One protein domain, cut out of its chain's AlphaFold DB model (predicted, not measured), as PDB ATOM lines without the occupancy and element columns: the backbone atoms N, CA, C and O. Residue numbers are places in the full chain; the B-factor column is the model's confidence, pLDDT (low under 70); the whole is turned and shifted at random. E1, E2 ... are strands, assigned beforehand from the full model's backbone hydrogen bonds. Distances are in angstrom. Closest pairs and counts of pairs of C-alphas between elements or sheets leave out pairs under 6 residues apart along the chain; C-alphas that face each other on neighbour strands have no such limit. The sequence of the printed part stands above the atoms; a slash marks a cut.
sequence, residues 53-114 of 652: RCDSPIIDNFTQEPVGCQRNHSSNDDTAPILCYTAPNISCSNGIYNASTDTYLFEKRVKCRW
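Overview. This is residues 53 to 114 of the 652 residues of the protein "Hypothetical protein" of Didymodactylos carnosus (UniProt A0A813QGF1). With little regular structure, this is a long, narrow ribbon of E1 and E3, with short E2 beside one end of E3; unnamed residues 53 to 78 start beside E1 and loop away. The 62 printed residues have strands E1, E2, E3 in chain order and no named helix; the sheet, E1 - E3 - E2, is antiparallel. The class is all strand, with 20 residues in named elements, under half. It is loose, radius of gyration of the C-alphas 13.8 A, and flat, 36 by 27 by 13 A.

Along the chain. E3, residues 103 to 111, spans 24.1 A, ending at C-alpha 111 (27.615, 5.956, -18.160). E1, residues 79 to 86, spans 20.8 A from C-alpha 79 (31.329, 4.872, -20.634). E2 is residues 96 to 98.

Arrangement. E1 and E3 are antiparallel at 156 degrees, with N 82 and O 108 at 2.9 A. E2 and E3 form an antiparallel hairpin, with N 98 and O 103 at 2.8 A. Residues 53 to 54 pair antiparallel with 84 to 85 of E1.

Size, cuts and confidence. C-alphas 73 and 100 are farthest apart, 39.8 A. The printed part has no cut and no long link. Residues 74 to 76 have pLDDT under 70.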
ATOM      1  N   ARG A  53      27.594  22.596 -17.939       91.19
ATOM      2  CA  ARG A  53      26.448  22.069 -18.689       91.19
ATOM      3  C   ARG A  53      26.974  21.164 -19.799       91.19
ATOM      4  O   ARG A  53      27.871  21.566 -20.526       91.19
ATOM      5  N   CYS A  54      26.415  19.968 -19.946       91.56
ATOM      6  CA  CYS A  54      26.744  19.083 -21.064       91.56
ATOM      7  C   CYS A  54      25.629  19.059 -22.102       91.56
ATOM      8  O   CYS A  54      24.459  19.238 -21.754       91.56
ATOM      9  N   ASP A  55      26.006  18.794 -23.347       89.44
ATOM     10  CA  ASP A  55      25.046  18.498 -24.402       89.44
ATOM     11  C   ASP A  55      24.417  17.117 -24.205       89.44
ATOM     12  O   ASP A  55      24.980  16.217 -23.570       89.44
ATOM     13  N   SER A  56      23.220  16.945 -24.763       85.12
ATOM     14  CA  SER A  56      22.566  15.641 -24.809       85.12
ATOM     15  C   SER A  56      23.397  14.674 -25.664       85.12
ATOM     16  O   SER A  56      23.792  15.046 -26.770       85.12
ATOM     17  N   PRO A  57      23.648  13.432 -25.209       87.25
ATOM     18  CA  PRO A  57      24.402  12.461 -25.993       87.25
ATOM     19  C   PRO A  57      23.705  12.179 -27.326       87.25
ATOM     20  O   PRO A  57      22.517  11.853 -27.357       87.25
ATOM     21  N   ILE A  58      24.465  12.243 -28.420       88.44
ATOM     22  CA  ILE A  58      24.008  11.763 -29.725       88.44
ATOM     23  C   ILE A  58      23.871  10.241 -29.624       88.44
ATOM     24  O   ILE A  58      24.824   9.552 -29.254       88.44
ATOM     25  N   ILE A  59      22.681   9.726 -29.925       90.75
ATOM     26  CA  ILE A  59      22.369   8.295 -29.869       90.75
ATOM     27  C   ILE A  59      22.611   7.679 -31.246       90.75
ATOM     28  O   ILE A  59      22.069   8.153 -32.244       90.75
ATOM     29  N   ASP A  60      23.405   6.612 -31.301       89.12
ATOM     30  CA  ASP A  60      23.585   5.824 -32.519       89.12
ATOM     31  C   ASP A  60      22.317   5.007 -32.818       89.12
ATOM     32  O   ASP A  60      21.777   4.305 -31.958       89.12
ATOM     33  N   ASN A  61      21.854   5.078 -34.066       89.44
ATOM     34  CA  ASN A  61      20.647   4.403 -34.524       89.44
ATOM     35  C   ASN A  61      20.761   2.865 -34.464       89.44
ATOM     36  O   ASN A  61      19.747   2.190 -34.284       89.44
ATOM     37  N   PHE A  62      21.969   2.299 -34.576       88.50
ATOM     38  CA  PHE A  62      22.172   0.848 -34.532       88.50
ATOM     39  C   PHE A  62      22.271   0.307 -33.105       88.50
ATOM     40  O   PHE A  62      21.554  -0.627 -32.750       88.50
ATOM     41  N   THR A  63      23.138   0.885 -32.269       89.50
ATOM     42  CA  THR A  63      23.328   0.425 -30.880       89.50
ATOM     43  C   THR A  63      22.263   0.932 -29.907       89.50
ATOM     44  O   THR A  63      22.078   0.313 -28.858       89.50
ATOM     45  N   GLN A  64      21.529   2.001 -30.254       91.75
ATOM     46  CA  GLN A  64      20.533   2.669 -29.399       91.75
ATOM     47  C   GLN A  64      21.132   3.163 -28.064       91.75
ATOM     48  O   GLN A  64      20.472   3.194 -27.021       91.75
ATOM     49  N   GLU A  65      22.406   3.547 -28.118       90.25
ATOM     50  CA  GLU A  65      23.250   4.020 -27.019       90.25
ATOM     51  C   GLU A  65      24.062   5.246 -27.485       90.25
ATOM     52  O   GLU A  65      24.125   5.518 -28.689       90.25
ATOM     53  N   PRO A  66      24.679   6.019 -26.571       90.81
ATOM     54  CA  PRO A  66      25.533   7.143 -26.946       90.81
ATOM     55  C   PRO A  66      26.691   6.740 -27.870       90.81
ATOM     56  O   PRO A  66      27.380   5.743 -27.624       90.81
ATOM     57  N   VAL A  67      26.941   7.550 -28.905       90.06
ATOM     58  CA  VAL A  67      28.075   7.379 -29.827       90.06
ATOM     59  C   VAL A  67      29.389   7.291 -29.038       90.06
ATOM     60  O   VAL A  67      29.646   8.082 -28.132       90.06
ATOM     61  N   GLY A  68      30.233   6.310 -29.369       88.12
ATOM     62  CA  GLY A  68      31.515   6.107 -28.686       88.12
ATOM     63  C   GLY A  68      31.424   5.415 -27.318       88.12
ATOM     64  O   GLY A  68      32.374   5.503 -26.541       88.12
ATOM     65  N   CYS A  69      30.327   4.715 -27.008       90.88
ATOM     66  CA  CYS A  69      30.241   3.852 -25.826       90.88
ATOM     67  C   CYS A  69      31.328   2.756 -25.837       90.88
ATOM     68  O   CYS A  69      31.344   1.880 -26.705       90.88
ATOM     69  N   GLN A  70      32.236   2.801 -24.860       88.12
ATOM     70  CA  GLN A  70      33.380   1.894 -24.722       88.12
ATOM     71  C   GLN A  70      33.197   0.938 -23.537       88.12
ATOM     72  O   GLN A  70      32.741   1.339 -22.462       88.12
ATOM     73  N   ARG A  71      33.586  -0.327 -23.743       86.31
ATOM     74  CA  ARG A  71      33.499  -1.393 -22.740       86.31
ATOM     75  C   ARG A  71      34.705  -1.381 -21.802       86.31
ATOM     76  O   ARG A  71      35.822  -1.668 -22.229       86.31
ATOM     77  N   ASN A  72      34.473  -1.139 -20.514       81.88
ATOM     78  CA  ASN A  72      35.538  -1.070 -19.509       81.88
ATOM     79  C   ASN A  72      35.593  -2.347 -18.660       81.88
ATOM     80  O   ASN A  72      34.884  -2.490 -17.663       81.88
ATOM     81  N   HIS A  73      36.479  -3.276 -19.023       72.62
ATOM     82  CA  HIS A  73      36.604  -4.565 -18.328       72.62
ATOM     83  C   HIS A  73      37.050  -4.460 -16.853       72.62
ATOM     84  O   HIS A  73      36.759  -5.374 -16.084       72.62
ATOM     85  N   SER A  74      37.700  -3.364 -16.438       66.06
ATOM     86  CA  SER A  74      38.184  -3.183 -15.056       66.06
ATOM     87  C   SER A  74      37.165  -2.591 -14.075       66.06
ATOM     88  O   SER A  74      37.371  -2.714 -12.871       66.06
ATOM     89  N   SER A  75      36.102  -1.924 -14.540       60.19
ATOM     90  CA  SER A  75      35.218  -1.116 -13.672       60.19
ATOM     91  C   SER A  75      33.749  -1.556 -13.641       60.19
ATOM     92  O   SER A  75      32.986  -0.996 -12.860       60.19
ATOM     93  N   ASN A  76      33.336  -2.527 -14.471       64.75
ATOM     94  CA  ASN A  76      31.927  -2.906 -14.719       64.75
ATOM     95  C   ASN A  76      31.009  -1.762 -15.211       64.75
ATOM     96  O   ASN A  76      29.809  -1.975 -15.386       64.75
ATOM     97  N   ASP A  77      31.570  -0.582 -15.475       77.81
ATOM     98  CA  ASP A  77      30.858   0.625 -15.875       77.81
ATOM     99  C   ASP A  77      31.348   1.070 -17.259       77.81
ATOM    100  O   ASP A  77      32.416   1.675 -17.407       77.81
ATOM    101  N   ASP A  78      30.548   0.747 -18.277       87.62
ATOM    102  CA  ASP A  78      30.751   1.195 -19.654       87.62
ATOM    103  C   ASP A  78      30.536   2.714 -19.749       87.62
ATOM    104  O   ASP A  78      29.622   3.271 -19.125       87.62
ATOM    105  N   THR A  79      31.365   3.402 -20.539       90.19
ATOM    106  CA  THR A  79      31.329   4.872 -20.634       90.19
ATOM    107  C   THR A  79      31.424   5.385 -22.062       90.19
ATOM    108  O   THR A  79      32.241   4.891 -22.838       90.19
ATOM    109  N   ALA A  80      30.673   6.440 -22.370       91.12
ATOM    110  CA  ALA A  80      30.749   7.199 -23.616       91.12
ATOM    111  C   ALA A  80      31.238   8.637 -23.347       91.12
ATOM    112  O   ALA A  80      30.930   9.185 -22.284       91.12
ATOM    113  N   PRO A  81      32.004   9.259 -24.259       91.88
ATOM    114  CA  PRO A  81      32.344  10.676 -24.174       91.88
ATOM    115  C   PRO A  81      31.150  11.555 -24.582       91.88
ATOM    116  O   PRO A  81      30.440  11.247 -25.537       91.88
ATOM    117  N   ILE A  82      30.946  12.666 -23.877       92.44
ATOM    118  CA  ILE A  82      30.066  13.768 -24.288       92.44
ATOM    119  C   ILE A  82      30.774  15.111 -24.110       92.44
ATOM    120  O   ILE A  82      31.679  15.240 -23.282       92.44
ATOM    121  N   LEU A  83      30.338  16.107 -24.876       90.69
ATOM    122  CA  LEU A  83      30.853  17.471 -24.813       90.69
ATOM    123  C   LEU A  83      30.154  18.267 -23.703       90.69
ATOM    124  O   LEU A  83      28.936  18.186 -23.524       90.69
ATOM    125  N   CYS A  84      30.947  19.025 -22.949       91.12
ATOM    126  CA  CYS A  84      30.495  19.854 -21.841       91.12
ATOM    127  C   CYS A  84      31.162  21.231 -21.862       91.12
ATOM    128  O   CYS A  84      32.342  21.356 -22.170       91.12
ATOM    129  N   TYR A  85      30.405  22.249 -21.470       91.38
ATOM    130  CA  TYR A  85      30.825  23.642 -21.350       91.38
ATOM    131  C   TYR A  85      30.823  24.040 -19.874       91.38
ATOM    132  O   TYR A  85      29.925  23.636 -19.129       91.38
ATOM    133  N   THR A  86      31.783  24.846 -19.430       91.69
ATOM    134  CA  THR A  86      31.704  25.478 -18.104       91.69
ATOM    135  C   THR A  86      30.579  26.512 -18.037       91.69
ATOM    136  O   THR A  86      30.074  26.974 -19.059       91.69
ATOM    137  N   ALA A  87      30.148  26.866 -16.826       87.00
ATOM    138  CA  ALA A  87      29.338  28.066 -16.639       87.00
ATOM    139  C   ALA A  87      30.195  29.332 -16.898       87.00
ATOM    140  O   ALA A  87      31.416  29.274 -16.713       87.00
ATOM    141  N   PRO A  88      29.586  30.469 -17.290       84.44
ATOM    142  CA  PRO A  88      30.315  31.719 -17.522       84.44
ATOM    143  C   PRO A  88      31.158  32.132 -16.308       84.44
ATOM    144  O   PRO A  88      30.732  31.937 -15.168       84.44
ATOM    145  N   ASN A  89      32.329  32.731 -16.544       81.31
ATOM    146  CA  ASN A  89      33.332  33.067 -15.520       81.31
ATOM    147  C   ASN A  89      33.925  31.874 -14.723       81.31
ATOM    148  O   ASN A  89      34.584  32.101 -13.706       81.31
ATOM    149  N   ILE A  90      33.745  30.615 -15.149       83.62
ATOM    150  CA  ILE A  90      34.429  29.453 -14.546       83.62
ATOM    151  C   ILE A  90      35.538  28.947 -15.472       83.62
ATOM    152  O   ILE A  90      35.269  28.409 -16.550       83.62
ATOM    153  N   SER A  91      36.783  29.073 -15.008       84.38
ATOM    154  CA  SER A  91      37.982  28.545 -15.660       84.38
ATOM    155  C   SER A  91      38.411  27.196 -15.074       84.38
ATOM    156  O   SER A  91      38.277  26.940 -13.876       84.38
ATOM    157  N   CYS A  92      38.928  26.313 -15.929       85.50
ATOM    158  CA  CYS A  92      39.388  24.979 -15.545       85.50
ATOM    159  C   CYS A  92      40.536  24.501 -16.445       85.50
ATOM    160  O   CYS A  92      40.698  24.972 -17.573       85.50
ATOM    161  N   SER A  93      41.358  23.576 -15.946       81.88
ATOM    162  CA  SER A  93      42.446  22.970 -16.718       81.88
ATOM    163  C   SER A  93      41.934  21.806 -17.577       81.88
ATOM    164  O   SER A  93      41.018  21.085 -17.180       81.88
ATOM    165  N   ASN A  94      42.542  21.617 -18.754       83.19
ATOM    166  CA  ASN A  94      42.181  20.624 -19.786       83.19
ATOM    167  C   ASN A  94      40.913  20.927 -20.620       83.19
ATOM    168  O   ASN A  94      40.400  20.028 -21.285       83.19
ATOM    169  N   GLY A  95      40.419  22.172 -20.622       83.19
ATOM    170  CA  GLY A  95      39.330  22.631 -21.497       83.19
ATOM    171  C   GLY A  95      39.802  23.585 -22.602       83.19
ATOM    172  O   GLY A  95      40.747  24.349 -22.410       83.19
ATOM    173  N   ILE A  96      39.122  23.573 -23.749       88.19
ATOM    174  CA  ILE A  96      39.332  24.497 -24.872       88.19
ATOM    175  C   ILE A  96      38.494  25.758 -24.627       88.19
ATOM    176  O   ILE A  96      37.268  25.685 -24.587       88.19
ATOM    177  N   TYR A  97      39.134  26.916 -24.467       87.19
ATOM    178  CA  TYR A  97      38.435  28.187 -24.252       87.19
ATOM    179  C   TYR A  97      37.717  28.672 -25.525       87.19
ATOM    180  O   TYR A  97      38.326  28.749 -26.594       87.19
ATOM    181  N   ASN A  98      36.440  29.039 -25.401       85.94
ATOM    182  CA  ASN A  98      35.626  29.609 -26.471       85.94
ATOM    183  C   ASN A  98      35.348  31.099 -26.211       85.94
ATOM    184  O   ASN A  98      34.523  31.464 -25.372       85.94
ATOM    185  N   ALA A  99      36.009  31.960 -26.989       80.19
ATOM    186  CA  ALA A  99      35.926  33.413 -26.856       80.19
ATOM    187  C   ALA A  99      34.550  34.015 -27.207       80.19
ATOM    188  O   ALA A  99      34.287  35.156 -26.841       80.19
ATOM    189  N   SER A 100      33.671  33.287 -27.909       82.88
ATOM    190  CA  SER A 100      32.330  33.782 -28.260       82.88
ATOM    191  C   SER A 100      31.307  33.635 -27.132       82.88
ATOM    192  O   SER A 100      30.282  34.311 -27.159       82.88
ATOM    193  N   THR A 101      31.556  32.746 -26.166       78.12
ATOM    194  CA  THR A 101      30.618  32.433 -25.073       78.12
ATOM    195  C   THR A 101      31.216  32.571 -23.673       78.12
ATOM    196  O   THR A 101      30.475  32.411 -22.710       78.12
ATOM    197  N   ASP A 102      32.517  32.868 -23.552       84.75
ATOM    198  CA  ASP A 102      33.267  32.921 -22.283       84.75
ATOM    199  C   ASP A 102      33.130  31.625 -21.455       84.75
ATOM    200  O   ASP A 102      32.802  31.613 -20.268       84.75
ATOM    201  N   THR A 103      33.330  30.485 -22.127       89.00
ATOM    202  CA  THR A 103      33.243  29.144 -21.523       89.00
ATOM    203  C   THR A 103      34.376  28.238 -21.995       89.00
ATOM    204  O   THR A 103      34.943  28.430 -23.071       89.00
ATOM    205  N   TYR A 104      34.697  27.220 -21.197       89.50
ATOM    206  CA  TYR A 104      35.658  26.173 -21.539       89.50
ATOM    207  C   TYR A 104      34.917  24.899 -21.961       89.50
ATOM    208  O   TYR A 104      34.082  24.388 -21.216       89.50
ATOM    209  N   LEU A 105      35.243  24.382 -23.145       90.44
ATOM    210  CA  LEU A 105      34.740  23.129 -23.709       90.44
ATOM    211  C   LEU A 105      35.635  21.955 -23.292       90.44
ATOM    212  O   LEU A 105      36.845  21.994 -23.508       90.44
ATOM    213  N   PHE A 106      35.061  20.888 -22.745       90.88
ATOM    214  CA  PHE A 106      35.787  19.686 -22.338       90.88
ATOM    215  C   PHE A 106      34.958  18.414 -22.552       90.88
ATOM    216  O   PHE A 106      33.727  18.442 -22.535       90.88
ATOM    217  N   GLU A 107      35.633  17.277 -22.722       90.12
ATOM    218  CA  GLU A 107      34.971  15.972 -22.770       90.12
ATOM    219  C   GLU A 107      34.746  15.409 -21.360       90.12
ATOM    220  O   GLU A 107      35.675  15.331 -20.544       90.12
ATOM    221  N   LYS A 108      33.522  14.945 -21.087       89.25
ATOM    222  CA  LYS A 108      33.171  14.202 -19.869       89.25
ATOM    223  C   LYS A 108      32.679  12.805 -20.228       89.25
ATOM    224  O   LYS A 108      31.920  12.617 -21.174       89.25
ATOM    225  N   ARG A 109      33.102  11.801 -19.458       87.88
ATOM    226  CA  ARG A 109      32.645  10.416 -19.617       87.88
ATOM    227  C   ARG A 109      31.333  10.216 -18.859       87.88
ATOM    228  O   ARG A 109      31.289  10.408 -17.646       87.88
ATOM    229  N   VAL A 110      30.278   9.815 -19.563       88.56
ATOM    230  CA  VAL A 110      28.982   9.425 -18.985       88.56
ATOM    231  C   VAL A 110      28.752   7.928 -19.108       88.56
ATOM    232  O   VAL A 110      29.285   7.273 -20.002       88.56
ATOM    233  N   LYS A 111      27.949   7.381 -18.197       89.38
ATOM    234  CA  LYS A 111      27.615   5.956 -18.160       89.38
ATOM    235  C   LYS A 111      26.736   5.567 -19.351       89.38
ATOM    236  O   LYS A 111      25.690   6.177 -19.560       89.38
ATOM    237  N   CYS A 112      27.140   4.533 -20.080       89.81
ATOM    238  CA  CYS A 112      26.377   3.919 -21.169       89.81
ATOM    239  C   CYS A 112      26.203   2.413 -20.904       89.81
ATOM    240  O   CYS A 112      26.491   1.931 -19.804       89.81
ATOM    241  N   ARG A 113      25.695   1.660 -21.884       88.56
ATOM    242  CA  ARG A 113      25.648   0.193 -21.849       88.56
ATOM    243  C   ARG A 113      26.220  -0.377 -23.139       88.56
ATOM    244  O   ARG A 113      25.617  -0.230 -24.193       88.56
ATOM    245  N   TRP A 114      27.341  -1.086 -23.077       90.50
ATOM    246  CA  TRP A 114      27.927  -1.660 -24.286       90.50
ATOM    247  C   TRP A 114      27.104  -2.856 -24.795       90.50
ATOM    248  O   TRP A 114      26.698  -3.725 -24.013       90.50
TER     249      TRP A 114